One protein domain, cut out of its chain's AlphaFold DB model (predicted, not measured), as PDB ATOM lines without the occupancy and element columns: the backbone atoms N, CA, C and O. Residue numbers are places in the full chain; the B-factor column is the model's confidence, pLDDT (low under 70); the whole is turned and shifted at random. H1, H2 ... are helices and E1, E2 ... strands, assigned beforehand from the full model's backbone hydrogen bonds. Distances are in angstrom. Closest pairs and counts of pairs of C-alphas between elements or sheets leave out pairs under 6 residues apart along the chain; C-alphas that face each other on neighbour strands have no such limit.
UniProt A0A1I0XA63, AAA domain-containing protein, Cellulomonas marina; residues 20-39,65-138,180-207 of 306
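This is residues 20 to 39, 65 to 138 and 180 to 207 of the 306 residues of the protein "AAA domain-containing protein" of Cellulomonas marina (UniProt A0A1I0XA63). Two groups of helices stand side by side: H2, H3 and H4 make one, with H4 packed on a small parallel pair of strands, E1 and E2; H6 and H7 make the other, with H1 near both. The long stretch of residues 75 to 90 runs partly between the groups, and short H5 follows directly on E2. The printed part has 122 residues, with seven named helices and two named strands in the order H1, H2, H3, E1, H4, E2, H5, H6, H7, and its class is mostly helix. It is compact, with a radius of gyration of the C-alphas of 14.7 A, and rounded, spanning 41 by 34 by 29 A.

Find C-alpha 22 at (27.346, 0.588, -18.025); from there H1 runs through residues 22 to 36, 21.4 A. After a cut, H2 takes residues 65 to 74, 14.2 A. H3, residues 91 to 105, begins at C-alpha 91, (11.534, -27.946, -8.469), and is 20.8 A long. Next come E1, residues 111 to 113; H4, residues 116 to 126, 15.2 A; E2, residues 130 to 132; and H5, residues 133 to 137. After the second cut look for H6, residues 184 to 191, 10.3 A, and H7, residues 195 to 204, 14.4 A, ending at C-alpha 204, (30.931, -20.525, -8.641).

H1 is close to but not clearly touching H6, with the C-alphas of Ala 27 and Leu 191 closest at 5.9 A. H6 and H7 touch, closest at the C-alphas of Ala 188 and Val 195, 5.2 A, at a steep tilt of 66 degrees, opposite ways. H2 and H3 touch, closest at the C-alphas of Gln 66 and Thr 94, 6.1 A, at a steep tilt of 38 degrees. H3 and H4 touch, closest at the C-alphas of Arg 96 and Val 126, 4.9 A, at a steep tilt of 67 degrees. E1, H4 and E2 form a strand-helix-strand unit, two parallel neighbour strands with a helix between them in the chain, and its crossover is right-handed. Look at N 131 and O 111, 2.9 A apart and within hydrogen-bond range. In H1 to H7 every O i to N i+4 pair is within hydrogen-bond range. H3 and H7 are apart.

The C-alphas farthest apart, those of Thr 20 and Gly 104, are 43.7 A apart. Residues 40 to 64 and 139 to 179 are not printed; the C-alpha gaps across these cuts are 25.1 A and 15.4 A. The link from H2 to H3 is long, 16 residues. The mean pLDDT of the printed part is 76.1, and residues 20, 39, 136 to 138 and 180 to 207 are under 70.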
ATOM      1  N   THR A  20      28.798  -4.496 -23.680       67.19
ATOM      2  CA  THR A  20      28.998  -4.202 -22.259       67.19
ATOM      3  C   THR A  20      28.541  -2.770 -21.977       67.19
ATOM      4  O   THR A  20      29.325  -1.826 -22.001       67.19
ATOM      5  N   SER A  21      27.238  -2.581 -21.764       79.06
ATOM      6  CA  SER A  21      26.696  -1.290 -21.323       79.06
ATOM      7  C   SER A  21      26.988  -1.061 -19.838       79.06
ATOM      8  O   SER A  21      26.922  -1.991 -19.034       79.06
ATOM      9  N   THR A  22      27.210   0.194 -19.439       80.62
ATOM     10  CA  THR A  22      27.346   0.588 -18.025       80.62
ATOM     11  C   THR A  22      26.138   0.177 -17.180       80.62
ATOM     12  O   THR A  22      26.306  -0.191 -16.020       80.62
ATOM     13  N   LYS A  23      24.928   0.159 -17.762       75.44
ATOM     14  CA  LYS A  23      23.718  -0.344 -17.089       75.44
ATOM     15  C   LYS A  23      23.808  -1.836 -16.759       75.44
ATOM     16  O   LYS A  23      23.419  -2.235 -15.667       75.44
ATOM     17  N   LEU A  24      24.326  -2.641 -17.687       81.56
ATOM     18  CA  LEU A  24      24.452  -4.090 -17.517       81.56
ATOM     19  C   LEU A  24      25.527  -4.416 -16.471       81.56
ATOM     20  O   LEU A  24      25.273  -5.210 -15.573       81.56
ATOM     21  N   LEU A  25      26.670  -3.723 -16.517       81.88
ATOM     22  CA  LEU A  25      27.730  -3.851 -15.507       81.88
ATOM     23  C   LEU A  25      27.259  -3.460 -14.100       81.88
ATOM     24  O   LEU A  25      27.590  -4.129 -13.123       81.88
ATOM     25  N   ALA A  26      26.480  -2.380 -13.980       77.31
ATOM     26  CA  ALA A  26      25.919  -1.965 -12.697       77.31
ATOM     27  C   ALA A  26      24.968  -3.031 -12.126       77.31
ATOM     28  O   ALA A  26      25.013  -3.315 -10.928       77.31
ATOM     29  N   ALA A  27      24.147  -3.649 -12.979       75.81
ATOM     30  CA  ALA A  27      23.246  -4.716 -12.565       75.81
ATOM     31  C   ALA A  27      23.982  -6.011 -12.182       75.81
ATOM     32  O   ALA A  27      23.646  -6.627 -11.171       75.81
ATOM     33  N   GLU A  28      25.014  -6.401 -12.934       83.44
ATOM     34  CA  GLU A  28      25.874  -7.542 -12.597       83.44
ATOM     35  C   GLU A  28      26.554  -7.344 -11.240       83.44
ATOM     36  O   GLU A  28      26.516  -8.228 -10.383       83.44
ATOM     37  N   ARG A  29      27.098  -6.149 -10.994       82.88
ATOM     38  CA  ARG A  29      27.704  -5.822  -9.702       82.88
ATOM     39  C   ARG A  29      26.687  -5.878  -8.560       82.88
ATOM     40  O   ARG A  29      27.008  -6.408  -7.501       82.88
ATOM     41  N   ALA A  30      25.475  -5.361  -8.765       80.56
ATOM     42  CA  ALA A  30      24.415  -5.415  -7.758       80.56
ATOM     43  C   ALA A  30      24.037  -6.862  -7.397       80.56
ATOM     44  O   ALA A  30      23.833  -7.178  -6.225       80.56
ATOM     45  N   LEU A  31      23.998  -7.749  -8.393       79.81
ATOM     46  CA  LEU A  31      23.747  -9.172  -8.193       79.81
ATOM     47  C   LEU A  31      24.834  -9.854  -7.370       79.81
ATOM     48  O   LEU A  31      24.510 -10.525  -6.394       79.81
ATOM     49  N   ILE A  32      26.099  -9.644  -7.726       82.25
ATOM     50  CA  ILE A  32      27.238 -10.230  -7.008       82.25
ATOM     51  C   ILE A  32      27.207  -9.808  -5.537       82.25
ATOM     52  O   ILE A  32      27.196 -10.662  -4.649       82.25
ATOM     53  N   VAL A  33      27.061  -8.506  -5.280       77.88
ATOM     54  CA  VAL A  33      26.967  -7.978  -3.911       77.88
ATOM     55  C   VAL A  33      25.807  -8.631  -3.158       77.88
ATOM     56  O   VAL A  33      25.978  -9.049  -2.016       77.88
ATOM     57  N   SER A  34      24.640  -8.796  -3.791       73.00
ATOM     58  CA  SER A  34      23.484  -9.427  -3.139       73.00
ATOM     59  C   SER A  34      23.697 -10.903  -2.779       73.00
ATOM     60  O   SER A  34      23.122 -11.369  -1.800       73.00
ATOM     61  N   THR A  35      24.529 -11.630  -3.535       71.50
ATOM     62  CA  THR A  35      24.850 -13.040  -3.250       71.50
ATOM     63  C   THR A  35      25.883 -13.215  -2.141       71.50
ATOM     64  O   THR A  35      25.883 -14.247  -1.475       71.50
ATOM     65  N   GLU A  36      26.741 -12.214  -1.937       74.81
ATOM     66  CA  GLU A  36      27.761 -12.182  -0.879       74.81
ATOM     67  C   GLU A  36      27.239 -11.557   0.419       74.81
ATOM     68  O   GLU A  36      27.848 -11.703   1.476       74.81
ATOM     69  N   THR A  37      26.106 -10.855   0.349       70.25
ATOM     70  CA  THR A  37      25.476 -10.257   1.522       70.25
ATOM     71  C   THR A  37      24.692 -11.330   2.270       70.25
ATOM     72  O   THR A  37      23.641 -11.794   1.813       70.25
ATOM     73  N   ASP A  38      25.173 -11.688   3.456       71.81
ATOM     74  CA  ASP A  38      24.357 -12.409   4.424       71.81
ATOM     75  C   ASP A  38      23.222 -11.502   4.894       71.81
ATOM     76  O   ASP A  38      23.402 -10.306   5.151       71.81
ATOM     77  N   ALA A  39      22.021 -12.064   5.003       62.16
ATOM     78  CA  ALA A  39      20.920 -11.353   5.616       62.16
ATOM     79  C   ALA A  39      21.312 -11.117   7.077       62.16
ATOM     80  O   ALA A  39      21.312 -12.058   7.873       62.16
ATOM     81  N   ASN A  65      17.430 -35.856  -2.784       76.50
ATOM     82  CA  ASN A  65      17.949 -34.595  -3.326       76.50
ATOM     83  C   ASN A  65      16.992 -33.407  -3.148       76.50
ATOM     84  O   ASN A  65      17.450 -32.275  -3.010       76.50
ATOM     85  N   GLN A  66      15.674 -33.632  -3.152       84.88
ATOM     86  CA  GLN A  66      14.718 -32.544  -2.923       84.88
ATOM     87  C   GLN A  66      14.726 -32.098  -1.463       84.88
ATOM     88  O   GLN A  66      14.685 -30.901  -1.204       84.88
ATOM     89  N   VAL A  67      14.822 -33.050  -0.530       86.12
ATOM     90  CA  VAL A  67      14.915 -32.769   0.909       86.12
ATOM     91  C   VAL A  67      16.208 -32.014   1.207       86.12
ATOM     92  O   VAL A  67      16.152 -30.935   1.786       86.12
ATOM     93  N   ALA A  68      17.342 -32.493   0.683       83.75
ATOM     94  CA  ALA A  68      18.628 -31.811   0.818       83.75
ATOM     95  C   ALA A  68      18.602 -30.380   0.247       83.75
ATOM     96  O   ALA A  68      19.173 -29.464   0.835       83.75
ATOM     97  N   ALA A  69      17.905 -30.156  -0.873       86.38
ATOM     98  CA  ALA A  69      17.740 -28.816  -1.434       86.38
ATOM     99  C   ALA A  69      16.899 -27.899  -0.531       86.38
ATOM    100  O   ALA A  69      17.216 -26.716  -0.403       86.38
ATOM    101  N   VAL A  70      15.845 -28.422   0.107       89.06
ATOM    102  CA  VAL A  70      15.059 -27.646   1.078       89.06
ATOM    103  C   VAL A  70      15.904 -27.310   2.303       89.06
ATOM    104  O   VAL A  70      15.946 -26.148   2.696       89.06
ATOM    105  N   GLU A  71      16.610 -28.288   2.869       87.75
ATOM    106  CA  GLU A  71      17.478 -28.091   4.035       87.75
ATOM    107  C   GLU A  71      18.578 -27.061   3.762       87.75
ATOM    108  O   GLU A  71      18.783 -26.154   4.569       87.75
ATOM    109  N   ALA A  72      19.224 -27.131   2.593       86.25
ATOM    110  CA  ALA A  72      20.249 -26.171   2.192       86.25
ATOM    111  C   ALA A  72      19.703 -24.735   2.106       86.25
ATOM    112  O   ALA A  72      20.347 -23.802   2.580       86.25
ATOM    113  N   ILE A  73      18.505 -24.551   1.541       89.12
ATOM    114  CA  ILE A  73      17.883 -23.226   1.402       89.12
ATOM    115  C   ILE A  73      17.385 -22.705   2.757       89.12
ATOM    116  O   ILE A  73      17.552 -21.529   3.075       89.12
ATOM    117  N   VAL A  74      16.789 -23.562   3.587       89.62
ATOM    118  CA  VAL A  74      16.298 -23.179   4.921       89.62
ATOM    119  C   VAL A  74      17.448 -22.831   5.873       89.62
ATOM    120  O   VAL A  74      17.309 -21.919   6.692       89.62
ATOM    121  N   GLY A  75      18.580 -23.531   5.753       84.94
ATOM    122  CA  GLY A  75      19.800 -23.272   6.518       84.94
ATOM    123  C   GLY A  75      20.648 -22.110   5.990       84.94
ATOM    124  O   GLY A  75      21.586 -21.693   6.669       84.94
ATOM    125  N   SER A  76      20.333 -21.570   4.808       82.25
ATOM    126  CA  SER A  76      21.095 -20.480   4.196       82.25
ATOM    127  C   SER A  76      20.885 -19.155   4.937       82.25
ATOM    128  O   SER A  76      19.758 -18.696   5.157       82.25
ATOM    129  N   ALA A  77      21.994 -18.500   5.291       79.75
ATOM    130  CA  ALA A  77      21.997 -17.138   5.827       79.75
ATOM    131  C   ALA A  77      21.884 -16.068   4.725       79.75
ATOM    132  O   ALA A  77      21.718 -14.886   5.031       79.75
ATOM    133  N   ARG A  78      21.941 -16.462   3.447       76.62
ATOM    134  CA  ARG A  78      21.987 -15.532   2.316       76.62
ATOM    135  C   ARG A  78      20.658 -14.810   2.115       76.62
ATOM    136  O   ARG A  78      19.580 -15.304   2.458       76.62
ATOM    137  N   VAL A  79      20.737 -13.623   1.515       77.25
ATOM    138  CA  VAL A  79      19.546 -12.870   1.083       77.25
ATOM    139  C   VAL A  79      18.889 -13.524  -0.143       77.25
ATOM    140  O   VAL A  79      17.669 -13.443  -0.300       77.25
ATOM    141  N   VAL A  80      19.682 -14.180  -0.998       81.62
ATOM    142  CA  VAL A  80      19.235 -14.785  -2.260       81.62
ATOM    143  C   VAL A  80      19.792 -16.203  -2.405       81.62
ATOM    144  O   VAL A  80      21.005 -16.397  -2.372       81.62
ATOM    145  N   ASP A  81      18.901 -17.167  -2.658       86.81
ATOM    146  CA  ASP A  81      19.238 -18.555  -3.000       86.81
ATOM    147  C   ASP A  81      18.636 -18.946  -4.357       86.81
ATOM    148  O   ASP A  81      17.563 -18.469  -4.747       86.81
ATOM    149  N   ALA A  82      19.306 -19.856  -5.069       86.88
ATOM    150  CA  ALA A  82      18.872 -20.351  -6.372       86.88
ATOM    151  C   ALA A  82      18.604 -21.862  -6.336       86.88
ATOM    152  O   ALA A  82      19.476 -22.654  -5.993       86.88
ATOM    153  N   LEU A  83      17.406 -22.268  -6.767       89.44
ATOM    154  CA  LEU A  83      17.036 -23.675  -6.938       89.44
ATOM    155  C   LEU A  83      17.111 -24.070  -8.418       89.44
ATOM    156  O   LEU A  83      16.249 -23.701  -9.225       89.44
ATOM    157  N   LEU A  84      18.127 -24.857  -8.768       87.81
ATOM    158  CA  LEU A  84      18.376 -25.341 -10.126       87.81
ATOM    159  C   LEU A  84      18.086 -26.839 -10.239       87.81
ATOM    160  O   LEU A  84      18.203 -27.595  -9.282       87.81
ATOM    161  N   GLY A  85      17.699 -27.285 -11.431       85.12
ATOM    162  CA  GLY A  85      17.534 -28.710 -11.698       85.12
ATOM    163  C   GLY A  85      17.017 -28.989 -13.107       85.12
ATOM    164  O   GLY A  85      16.382 -28.110 -13.705       85.12
ATOM    165  N   PRO A  86      17.212 -30.208 -13.639       80.88
ATOM    166  CA  PRO A  86      16.724 -30.603 -14.962       80.88
ATOM    167  C   PRO A  86      15.191 -30.560 -15.043       80.88
ATOM    168  O   PRO A  86      14.495 -30.465 -14.024       80.88
ATOM    169  N   ALA A  87      14.624 -30.595 -16.248       81.38
ATOM    170  CA  ALA A  87      13.175 -30.740 -16.403       81.38
ATOM    171  C   ALA A  87      12.688 -32.005 -15.664       81.38
ATOM    172  O   ALA A  87      13.387 -33.010 -15.630       81.38
ATOM    173  N   GLY A  88      11.535 -31.931 -14.994       80.25
ATOM    174  CA  GLY A  88      10.995 -33.062 -14.224       80.25
ATOM    175  C   GLY A  88      11.627 -33.322 -12.845       80.25
ATOM    176  O   GLY A  88      11.092 -34.127 -12.100       80.25
ATOM    177  N   SER A  89      12.679 -32.599 -12.432       81.94
ATOM    178  CA  SER A  89      13.332 -32.767 -11.106       81.94
ATOM    179  C   SER A  89      12.469 -32.442  -9.875       81.94
ATOM    180  O   SER A  89      12.933 -32.583  -8.749       81.94
ATOM    181  N   GLY A  90      11.233 -31.974 -10.065       85.19
ATOM    182  CA  GLY A  90      10.341 -31.619  -8.960       85.19
ATOM    183  C   GLY A  90      10.629 -30.268  -8.296       85.19
ATOM    184  O   GLY A  90      10.160 -30.038  -7.192       85.19
ATOM    185  N   LYS A  91      11.310 -29.326  -8.972       91.06
ATOM    186  CA  LYS A  91      11.534 -27.946  -8.469       91.06
ATOM    187  C   LYS A  91      10.274 -27.287  -7.907       91.06
ATOM    188  O   LYS A  91      10.335 -26.579  -6.913       91.06
ATOM    189  N   THR A  92       9.132 -27.498  -8.555       88.12
ATOM    190  CA  THR A  92       7.859 -26.931  -8.105       88.12
ATOM    191  C   THR A  92       7.367 -27.584  -6.810       88.12
ATOM    192  O   THR A  92       6.831 -26.895  -5.951       88.12
ATOM    193  N   THR A  93       7.610 -28.886  -6.637       88.81
ATOM    194  CA  THR A  93       7.355 -29.618  -5.389       88.81
ATOM    195  C   THR A  93       8.251 -29.100  -4.266       88.81
ATOM    196  O   THR A  93       7.759 -28.790  -3.185       88.81
ATOM    197  N   THR A  94       9.542 -28.896  -4.541       90.38
ATOM    198  CA  THR A  94      10.488 -28.271  -3.601       90.38
ATOM    199  C   THR A  94      10.061 -26.845  -3.227       90.38
ATOM    200  O   THR A  94      10.056 -26.490  -2.054       90.38
ATOM    201  N   LEU A  95       9.636 -26.028  -4.200       91.62
ATOM    202  CA  LEU A  95       9.121 -24.673  -3.951       91.62
ATOM    203  C   LEU A  95       7.845 -24.669  -3.102       91.62
ATOM    204  O   LEU A  95       7.645 -23.748  -2.307       91.62
ATOM    205  N   ARG A  96       6.988 -25.684  -3.256       90.25
ATOM    206  CA  ARG A  96       5.814 -25.865  -2.400       90.25
ATOM    207  C   ARG A  96       6.220 -26.182  -0.965       90.25
ATOM    208  O   ARG A  96       5.793 -25.470  -0.068       90.25
ATOM    209  N   ALA A  97       7.120 -27.143  -0.768       90.69
ATOM    210  CA  ALA A  97       7.649 -27.477   0.553       90.69
ATOM    211  C   ALA A  97       8.285 -26.265   1.265       90.69
ATOM    212  O   ALA A  97       8.015 -26.028   2.438       90.69
ATOM    213  N   LEU A  98       9.076 -25.460   0.545       91.12
ATOM    214  CA  LEU A  98       9.666 -24.224   1.079       91.12
ATOM    215  C   LEU A  98       8.610 -23.189   1.471       91.12
ATOM    216  O   LEU A  98       8.727 -22.536   2.506       91.12
ATOM    217  N   THR A  99       7.575 -23.041   0.644       90.44
ATOM    218  CA  THR A  99       6.460 -22.141   0.941       90.44
ATOM    219  C   THR A  99       5.764 -22.557   2.229       90.44
ATOM    220  O   THR A  99       5.576 -21.712   3.103       90.44
ATOM    221  N   ASP A 100       5.391 -23.831   2.342       88.81
ATOM    222  CA  ASP A 100       4.662 -24.356   3.498       88.81
ATOM    223  C   ASP A 100       5.501 -24.185   4.777       88.81
ATOM    224  O   ASP A 100       5.000 -23.714   5.800       88.81
ATOM    225  N   PHE A 101       6.809 -24.452   4.690       89.62
ATOM    226  CA  PHE A 101       7.750 -24.236   5.786       89.62
ATOM    227  C   PHE A 101       7.822 -22.765   6.223       89.62
ATOM    228  O   PHE A 101       7.667 -22.470   7.410       89.62
ATOM    229  N   TRP A 102       8.033 -21.821   5.300       88.81
ATOM    230  CA  TRP A 102       8.151 -20.402   5.658       88.81
ATOM    231  C   TRP A 102       6.842 -19.798   6.150       88.81
ATOM    232  O   TRP A 102       6.881 -18.956   7.041       88.81
ATOM    233  N   GLN A 103       5.695 -20.246   5.642       87.88
ATOM    234  CA  GLN A 103       4.403 -19.804   6.170       87.88
ATOM    235  C   GLN A 103       4.183 -20.240   7.613       87.88
ATOM    236  O   GLN A 103       3.635 -19.465   8.394       87.88
ATOM    237  N   GLY A 104       4.640 -21.442   7.972       85.44
ATOM    238  CA  GLY A 104       4.566 -21.936   9.344       85.44
ATOM    239  C   GLY A 104       5.595 -21.319  10.296       85.44
ATOM    240  O   GLY A 104       5.346 -21.282  11.497       85.44
ATOM    241  N   THR A 105       6.739 -20.846   9.791       85.19
ATOM    242  CA  THR A 105       7.886 -20.456  10.639       85.19
ATOM    243  C   THR A 105       8.216 -18.966  10.626       85.19
ATOM    244  O   THR A 105       8.535 -18.407  11.670       85.19
ATOM    245  N   VAL A 106       8.162 -18.317   9.462       84.75
ATOM    246  CA  VAL A 106       8.605 -16.925   9.265       84.75
ATOM    247  C   VAL A 106       7.414 -15.988   9.079       84.75
ATOM    248  O   VAL A 106       7.429 -14.862   9.574       84.75
ATOM    249  N   GLY A 107       6.382 -16.440   8.362       85.12
ATOM    250  CA  GLY A 107       5.173 -15.673   8.085       85.12
ATOM    251  C   GLY A 107       4.803 -15.627   6.597       85.12
ATOM    252  O   GLY A 107       5.203 -16.495   5.818       85.12
ATOM    253  N   PRO A 108       4.003 -14.633   6.173       85.88
ATOM    254  CA  PRO A 108       3.456 -14.574   4.820       85.88
ATOM    255  C   PRO A 108       4.531 -14.582   3.724       85.88
ATOM    256  O   PRO A 108       5.423 -13.735   3.689       85.88
ATOM    257  N   VAL A 109       4.404 -15.516   2.779       89.06
ATOM    258  CA  VAL A 109       5.333 -15.676   1.651       89.06
ATOM    259  C   VAL A 109       4.754 -15.033   0.395       89.06
ATOM    260  O   VAL A 109       3.683 -15.424  -0.071       89.06
ATOM    261  N   VAL A 110       5.496 -14.098  -0.204       89.19
ATOM    262  CA  VAL A 110       5.155 -13.504  -1.504       89.19
ATOM    263  C   VAL A 110       5.821 -14.303  -2.619       89.19
ATOM    264  O   VAL A 110       7.044 -14.410  -2.678       89.19
ATOM    265  N   ARG A 111       5.021 -14.836  -3.544       89.44
ATOM    266  CA  ARG A 111       5.523 -15.603  -4.692       89.44
ATOM    267  C   ARG A 111       5.360 -14.853  -5.991       89.44
ATOM    268  O   ARG A 111       4.344 -14.193  -6.210       89.44
ATOM    269  N   ARG A 112       6.353 -14.991  -6.871       91.44
ATOM    270  CA  ARG A 112       6.397 -14.249  -8.128       91.44
ATOM    271  C   ARG A 112       6.789 -15.085  -9.325       91.44
ATOM    272  O   ARG A 112       7.528 -16.056  -9.211       91.44
ATOM    273  N   ALA A 113       6.290 -14.662 -10.480       90.25
ATOM    274  CA  ALA A 113       6.632 -15.227 -11.777       90.25
ATOM    275  C   ALA A 113       6.665 -14.119 -12.857       90.25
ATOM    276  O   ALA A 113       6.065 -13.062 -12.671       90.25
ATOM    277  N   PRO A 114       7.366 -14.311 -13.985       88.06
ATOM    278  CA  PRO A 114       7.583 -13.259 -14.988       88.06
ATOM    279  C   PRO A 114       6.337 -12.926 -15.817       88.06
ATOM    280  O   PRO A 114       6.220 -11.827 -16.347       88.06
ATOM    281  N   SER A 115       5.404 -13.871 -15.955       88.44
ATOM    282  CA  SER A 115       4.237 -13.746 -16.830       88.44
ATOM    283  C   SER A 115       2.964 -14.214 -16.137       88.44
ATOM    284  O   SER A 115       3.013 -15.023 -15.210       88.44
ATOM    285  N   ALA A 116       1.811 -13.734 -16.610       90.19
ATOM    286  CA  ALA A 116       0.505 -14.141 -16.092       90.19
ATOM    287  C   ALA A 116       0.274 -15.656 -16.232       90.19
ATOM    288  O   ALA A 116      -0.201 -16.303 -15.301       90.19
ATOM    289  N   THR A 117       0.697 -16.245 -17.354       91.06
ATOM    290  CA  THR A 117       0.643 -17.698 -17.565       91.06
ATOM    291  C   THR A 117       1.499 -18.442 -16.541       91.06
ATOM    292  O   THR A 117       1.035 -19.404 -15.934       91.06
ATOM    293  N   ALA A 118       2.726 -17.972 -16.283       88.38
ATOM    294  CA  ALA A 118       3.601 -18.585 -15.286       88.38
ATOM    295  C   ALA A 118       3.051 -18.428 -13.860       88.38
ATOM    296  O   ALA A 118       3.137 -19.364 -13.068       88.38
ATOM    297  N   VAL A 119       2.440 -17.281 -13.546       91.88
ATOM    298  CA  VAL A 119       1.712 -17.056 -12.289       91.88
ATOM    299  C   VAL A 119       0.597 -18.080 -12.126       91.88
ATOM    300  O   VAL A 119       0.488 -18.672 -11.054       91.88
ATOM    301  N   HIS A 120      -0.205 -18.320 -13.164       89.75
ATOM    302  CA  HIS A 120      -1.310 -19.273 -13.101       89.75
ATOM    303  C   HIS A 120      -0.811 -20.696 -12.805       89.75
ATOM    304  O   HIS A 120      -1.257 -21.318 -11.842       89.75
ATOM    305  N   THR A 121       0.193 -21.171 -13.551       90.12
ATOM    306  CA  THR A 121       0.794 -22.499 -13.339       90.12
ATOM    307  C   THR A 121       1.459 -22.630 -11.963       90.12
ATOM    308  O   THR A 121       1.329 -23.655 -11.288       90.12
ATOM    309  N   LEU A 122       2.172 -21.594 -11.508       88.75
ATOM    310  CA  LEU A 122       2.827 -21.609 -10.200       88.75
ATOM    311  C   LEU A 122       1.805 -21.566  -9.054       88.75
ATOM    312  O   LEU A 122       1.958 -22.267  -8.059       88.75
ATOM    313  N   SER A 123       0.729 -20.797  -9.213       90.81
ATOM    314  CA  SER A 123      -0.334 -20.704  -8.206       90.81
ATOM    315  C   SER A 123      -1.074 -22.028  -8.051       90.81
ATOM    316  O   SER A 123      -1.321 -22.445  -6.926       90.81
ATOM    317  N   GLN A 124      -1.366 -22.726  -9.155       89.19
ATOM    318  CA  GLN A 124      -2.001 -24.049  -9.116       89.19
ATOM    319  C   GLN A 124      -1.127 -25.102  -8.432       89.19
ATOM    320  O   GLN A 124      -1.623 -25.940  -7.687       89.19
ATOM    321  N   SER A 125       0.178 -25.065  -8.684       86.38
ATOM    322  CA  SER A 125       1.096 -26.076  -8.160       86.38
ATOM    323  C   SER A 125       1.453 -25.873  -6.687       86.38
ATOM    324  O   SER A 125       1.574 -26.853  -5.951       86.38
ATOM    325  N   VAL A 126       1.583 -24.618  -6.245       86.19
ATOM    326  CA  VAL A 126       1.911 -24.276  -4.851       86.19
ATOM    327  C   VAL A 126       0.654 -24.047  -3.993       86.19
ATOM    328  O   VAL A 126       0.723 -24.150  -2.776       86.19
ATOM    329  N   GLY A 127      -0.509 -23.775  -4.592       82.62
ATOM    330  CA  GLY A 127      -1.802 -23.688  -3.895       82.62
ATOM    331  C   GLY A 127      -2.131 -22.337  -3.244       82.62
ATOM    332  O   GLY A 127      -3.070 -22.253  -2.464       82.62
ATOM    333  N   ILE A 128      -1.377 -21.270  -3.538       83.19
ATOM    334  CA  ILE A 128      -1.583 -19.908  -2.982       83.19
ATOM    335  C   ILE A 128      -1.325 -18.879  -4.101       83.19
ATOM    336  O   ILE A 128      -0.685 -19.196  -5.113       83.19
ATOM    337  N   GLY A 129      -1.829 -17.656  -3.949       86.25
ATOM    338  CA  GLY A 129      -1.684 -16.602  -4.953       86.25
ATOM    339  C   GLY A 129      -0.222 -16.279  -5.282       86.25
ATOM    340  O   GLY A 129       0.621 -16.181  -4.391       86.25
ATOM    341  N   CYS A 130       0.073 -16.113  -6.572       87.88
ATOM    342  CA  CYS A 130       1.346 -15.582  -7.060       87.88
ATOM    343  C   CYS A 130       1.111 -14.263  -7.809       87.88
ATOM    344  O   CYS A 130       0.045 -14.036  -8.378       87.88
ATOM    345  N   GLU A 131       2.123 -13.402  -7.840       90.12
ATOM    346  CA  GLU A 131       2.081 -12.118  -8.542       90.12
ATOM    347  C   GLU A 131       3.054 -12.089  -9.721       90.12
ATOM    348  O   GLU A 131       4.050 -12.814  -9.755       90.12
ATOM    349  N   THR A 132       2.808 -11.213 -10.693       89.69
ATOM    350  CA  THR A 132       3.802 -10.961 -11.738       89.69
ATOM    351  C   THR A 132       4.933 -10.086 -11.197       89.69
ATOM    352  O   THR A 132       4.691  -9.156 -10.426       89.69
ATOM    353  N   THR A 133       6.176 -10.325 -11.623       86.12
ATOM    354  CA  THR A 133       7.321  -9.465 -11.247       86.12
ATOM    355  C   THR A 133       7.128  -8.009 -11.690       86.12
ATOM    356  O   THR A 133       7.541  -7.084 -10.986       86.12
ATOM    357  N   ALA A 134       6.419  -7.794 -12.805       78.38
ATOM    358  CA  ALA A 134       6.054  -6.474 -13.322       78.38
ATOM    359  C   ALA A 134       5.243  -5.628 -12.324       78.38
ATOM    360  O   ALA A 134       5.396  -4.405 -12.297       78.38
ATOM    361  N   LYS A 135       4.426  -6.264 -11.468       73.50
ATOM    362  CA  LYS A 135       3.613  -5.566 -10.460       73.50
ATOM    363  C   LYS A 135       4.477  -4.725  -9.514       73.50
ATOM    364  O   LYS A 135       4.085  -3.627  -9.139       73.50
ATOM    365  N   THR A 136       5.677  -5.198  -9.188       57.00
ATOM    366  CA  THR A 136       6.631  -4.500  -8.311       57.00
ATOM    367  C   THR A 136       7.727  -3.732  -9.018       57.00
ATOM    368  O   THR A 136       8.192  -2.742  -8.461       57.00
ATOM    369  N   ALA A 137       8.110  -4.114 -10.239       57.84
ATOM    370  CA  ALA A 137       9.050  -3.317 -11.031       57.84
ATOM    371  C   ALA A 137       8.520  -1.888 -11.266       57.84
ATOM    372  O   ALA A 137       9.291  -0.934 -11.295       57.84
ATOM    373  N   ARG A 138       7.190  -1.728 -11.349       39.88
ATOM    374  CA  ARG A 138       6.533  -0.417 -11.447       39.88
ATOM    375  C   ARG A 138       6.661   0.433 -10.175       39.88
ATOM    376  O   ARG A 138       6.664   1.651 -10.273       39.88
ATOM    377  N   GLN A 180      12.402 -12.483  -2.443       41.66
ATOM    378  CA  GLN A 180      11.759 -12.716  -3.736       41.66
ATOM    379  C   GLN A 180      12.495 -13.824  -4.481       41.66
ATOM    380  O   GLN A 180      13.639 -13.654  -4.890       41.66
ATOM    381  N   TYR A 181      11.809 -14.943  -4.698       43.25
ATOM    382  CA  TYR A 181      12.330 -16.068  -5.468       43.25
ATOM    383  C   TYR A 181      11.841 -15.977  -6.915       43.25
ATOM    384  O   TYR A 181      10.640 -15.869  -7.172       43.25
ATOM    385  N   CYS A 182      12.768 -16.025  -7.868       46.84
ATOM    386  CA  CYS A 182      12.483 -16.043  -9.301       46.84
ATOM    387  C   CYS A 182      13.339 -17.118  -9.988       46.84
ATOM    388  O   CYS A 182      14.414 -17.465  -9.500       46.84
ATOM    389  N   ARG A 183      12.871 -17.692 -11.110       48.53
ATOM    390  CA  ARG A 183      13.730 -18.599 -11.893       48.53
ATOM    391  C   ARG A 183      14.907 -17.805 -12.445       48.53
ATOM    392  O   ARG A 183      14.749 -16.646 -12.804       48.53
ATOM    393  N   THR A 184      16.048 -18.451 -12.641       50.19
ATOM    394  CA  THR A 184      17.284 -17.826 -13.147       50.19
ATOM    395  C   THR A 184      17.090 -17.050 -14.451       50.19
ATOM    396  O   THR A 184      17.635 -15.965 -14.619       50.19
ATOM    397  N   LYS A 185      16.256 -17.563 -15.365       45.09
ATOM    398  CA  LYS A 185      15.908 -16.871 -16.618       45.09
ATOM    399  C   LYS A 185      15.099 -15.587 -16.385       45.09
ATOM    400  O   LYS A 185      15.204 -14.638 -17.153       45.09
ATOM    401  N   ASP A 186      14.318 -15.560 -15.317       50.62
ATOM    402  CA  ASP A 186      13.408 -14.469 -14.981       50.62
ATOM    403  C   ASP A 186      14.133 -13.410 -14.148       50.62
ATOM    404  O   ASP A 186      13.952 -12.217 -14.372       50.62
ATOM    405  N   ALA A 187      15.030 -13.851 -13.263       55.97
ATOM    406  CA  ALA A 187      16.025 -13.010 -12.614       55.97
ATOM    407  C   ALA A 187      16.864 -12.269 -13.667       55.97
ATOM    408  O   ALA A 187      16.980 -11.049 -13.609       55.97
ATOM    409  N   ALA A 188      17.352 -12.981 -14.689       58.25
ATOM    410  CA  ALA A 188      18.107 -12.396 -15.796       58.25
ATOM    411  C   ALA A 188      17.333 -11.277 -16.510       58.25
ATOM    412  O   ALA A 188      17.881 -10.205 -16.754       58.25
ATOM    413  N   ALA A 189      16.042 -11.492 -16.787       54.50
ATOM    414  CA  ALA A 189      15.192 -10.494 -17.433       54.50
ATOM    415  C   ALA A 189      14.927  -9.263 -16.547       54.50
ATOM    416  O   ALA A 189      14.953  -8.140 -17.041       54.50
ATOM    417  N   VAL A 190      14.692  -9.459 -15.244       57.03
ATOM    418  CA  VAL A 190      14.459  -8.361 -14.284       57.03
ATOM    419  C   VAL A 190      15.724  -7.532 -14.062       57.03
ATOM    420  O   VAL A 190      15.649  -6.318 -13.894       57.03
ATOM    421  N   LEU A 191      16.880  -8.188 -14.074       62.25
ATOM    422  CA  LEU A 191      18.171  -7.579 -13.766       62.25
ATOM    423  C   LEU A 191      18.898  -7.097 -15.028       62.25
ATOM    424  O   LEU A 191      19.919  -6.433 -14.926       62.25
ATOM    425  N   GLY A 192      18.386  -7.391 -16.224       55.75
ATOM    426  CA  GLY A 192      19.011  -6.978 -17.482       55.75
ATOM    427  C   GLY A 192      20.380  -7.619 -17.724       55.75
ATOM    428  O   GLY A 192      21.193  -7.049 -18.449       55.75
ATOM    429  N   VAL A 193      20.640  -8.784 -17.120       58.09
ATOM    430  CA  VAL A 193      21.892  -9.541 -17.272       58.09
ATOM    431  C   VAL A 193      21.661 -10.827 -18.071       58.09
ATOM    432  O   VAL A 193      20.568 -11.396 -18.017       58.09
ATOM    433  N   PRO A 194      22.664 -11.343 -18.804       61.00
ATOM    434  CA  PRO A 194      22.539 -12.615 -19.506       61.00
ATOM    435  C   PRO A 194      22.278 -13.774 -18.534       61.00
ATOM    436  O   PRO A 194      22.907 -13.875 -17.482       61.00
ATOM    437  N   VAL A 195      21.415 -14.723 -18.923       60.22
ATOM    438  CA  VAL A 195      21.118 -15.933 -18.122       60.22
ATOM    439  C   VAL A 195      22.398 -16.698 -17.769       60.22
ATOM    440  O   VAL A 195      22.519 -17.226 -16.670       60.22
ATOM    441  N   ARG A 196      23.379 -16.711 -18.681       53.53
ATOM    442  CA  ARG A 196      24.671 -17.373 -18.483       53.53
ATOM    443  C   ARG A 196      25.491 -16.752 -17.347       53.53
ATOM    444  O   ARG A 196      26.151 -17.497 -16.636       53.53
ATOM    445  N   THR A 197      25.418 -15.436 -17.142       60.38
ATOM    446  CA  THR A 197      26.101 -14.743 -16.037       60.38
ATOM    447  C   THR A 197      25.526 -15.188 -14.699       60.38
ATOM    448  O   THR A 197      26.271 -15.566 -13.803       60.38
ATOM    449  N   LEU A 198      24.197 -15.268 -14.591       62.75
ATOM    450  CA  LEU A 198      23.548 -15.801 -13.392       62.75
ATOM    451  C   LEU A 198      23.827 -17.290 -13.175       62.75
ATOM    452  O   LEU A 198      24.011 -17.707 -12.037       62.75
ATOM    453  N   CYS A 199      23.892 -18.091 -14.242       56.41
ATOM    454  CA  CYS A 199      24.301 -19.489 -14.126       56.41
ATOM    455  C   CYS A 199      25.754 -19.614 -13.653       56.41
ATOM    456  O   CYS A 199      26.006 -20.414 -12.766       56.41
ATOM    457  N   HIS A 200      26.687 -18.813 -14.183       53.81
ATOM    458  CA  HIS A 200      28.085 -18.820 -13.745       53.81
ATOM    459  C   HIS A 200      28.237 -18.392 -12.284       53.81
ATOM    460  O   HIS A 200      28.972 -19.045 -11.556       53.81
ATOM    461  N   LEU A 201      27.512 -17.362 -11.840       55.88
ATOM    462  CA  LEU A 201      27.496 -16.943 -10.434       55.88
ATOM    463  C   LEU A 201      26.884 -18.013  -9.517       55.88
ATOM    464  O   LEU A 201      27.351 -18.211  -8.395       55.88
ATOM    465  N   ALA A 202      25.866 -18.734  -9.994       54.16
ATOM    466  CA  ALA A 202      25.278 -19.860  -9.271       54.16
ATOM    467  C   ALA A 202      26.194 -21.099  -9.240       54.16
ATOM    468  O   ALA A 202      26.127 -21.871  -8.287       54.16
ATOM    469  N   ASP A 203      27.036 -21.299 -10.259       41.78
ATOM    470  CA  ASP A 203      28.013 -22.397 -10.336       41.78
ATOM    471  C   ASP A 203      29.236 -22.126  -9.449       41.78
ATOM    472  O   ASP A 203      29.691 -23.001  -8.715       41.78
ATOM    473  N   THR A 204      29.761 -20.896  -9.458       42.41
ATOM    474  CA  THR A 204      30.931 -20.525  -8.641       42.41
ATOM    475  C   THR A 204      30.619 -20.523  -7.150       42.41
ATOM    476  O   THR A 204      31.487 -20.840  -6.341       42.41
ATOM    477  N   SER A 205      29.375 -20.235  -6.775       43.69
ATOM    478  CA  SER A 205      28.927 -20.302  -5.385       43.69
ATOM    479  C   SER A 205      28.557 -21.719  -4.909       43.69
ATOM    480  O   SER A 205      28.310 -21.893  -3.715       43.69
ATOM    481  N   GLN A 206      28.587 -22.732  -5.793       42.31
ATOM    482  CA  GLN A 206      28.372 -24.154  -5.466       42.31
ATOM    483  C   GLN A 206      29.656 -24.932  -5.116       42.31
ATOM    484  O   GLN A 206      29.586 -26.125  -4.822       42.31
ATOM    485  N   ILE A 207      30.828 -24.288  -5.065       30.72
ATOM    486  CA  ILE A 207      32.091 -24.953  -4.703       30.72
ATOM    487  C   ILE A 207      32.629 -24.391  -3.382       30.72
ATOM    488  O   ILE A 207      33.503 -23.534  -3.387       30.72
TER     489      ILE A 207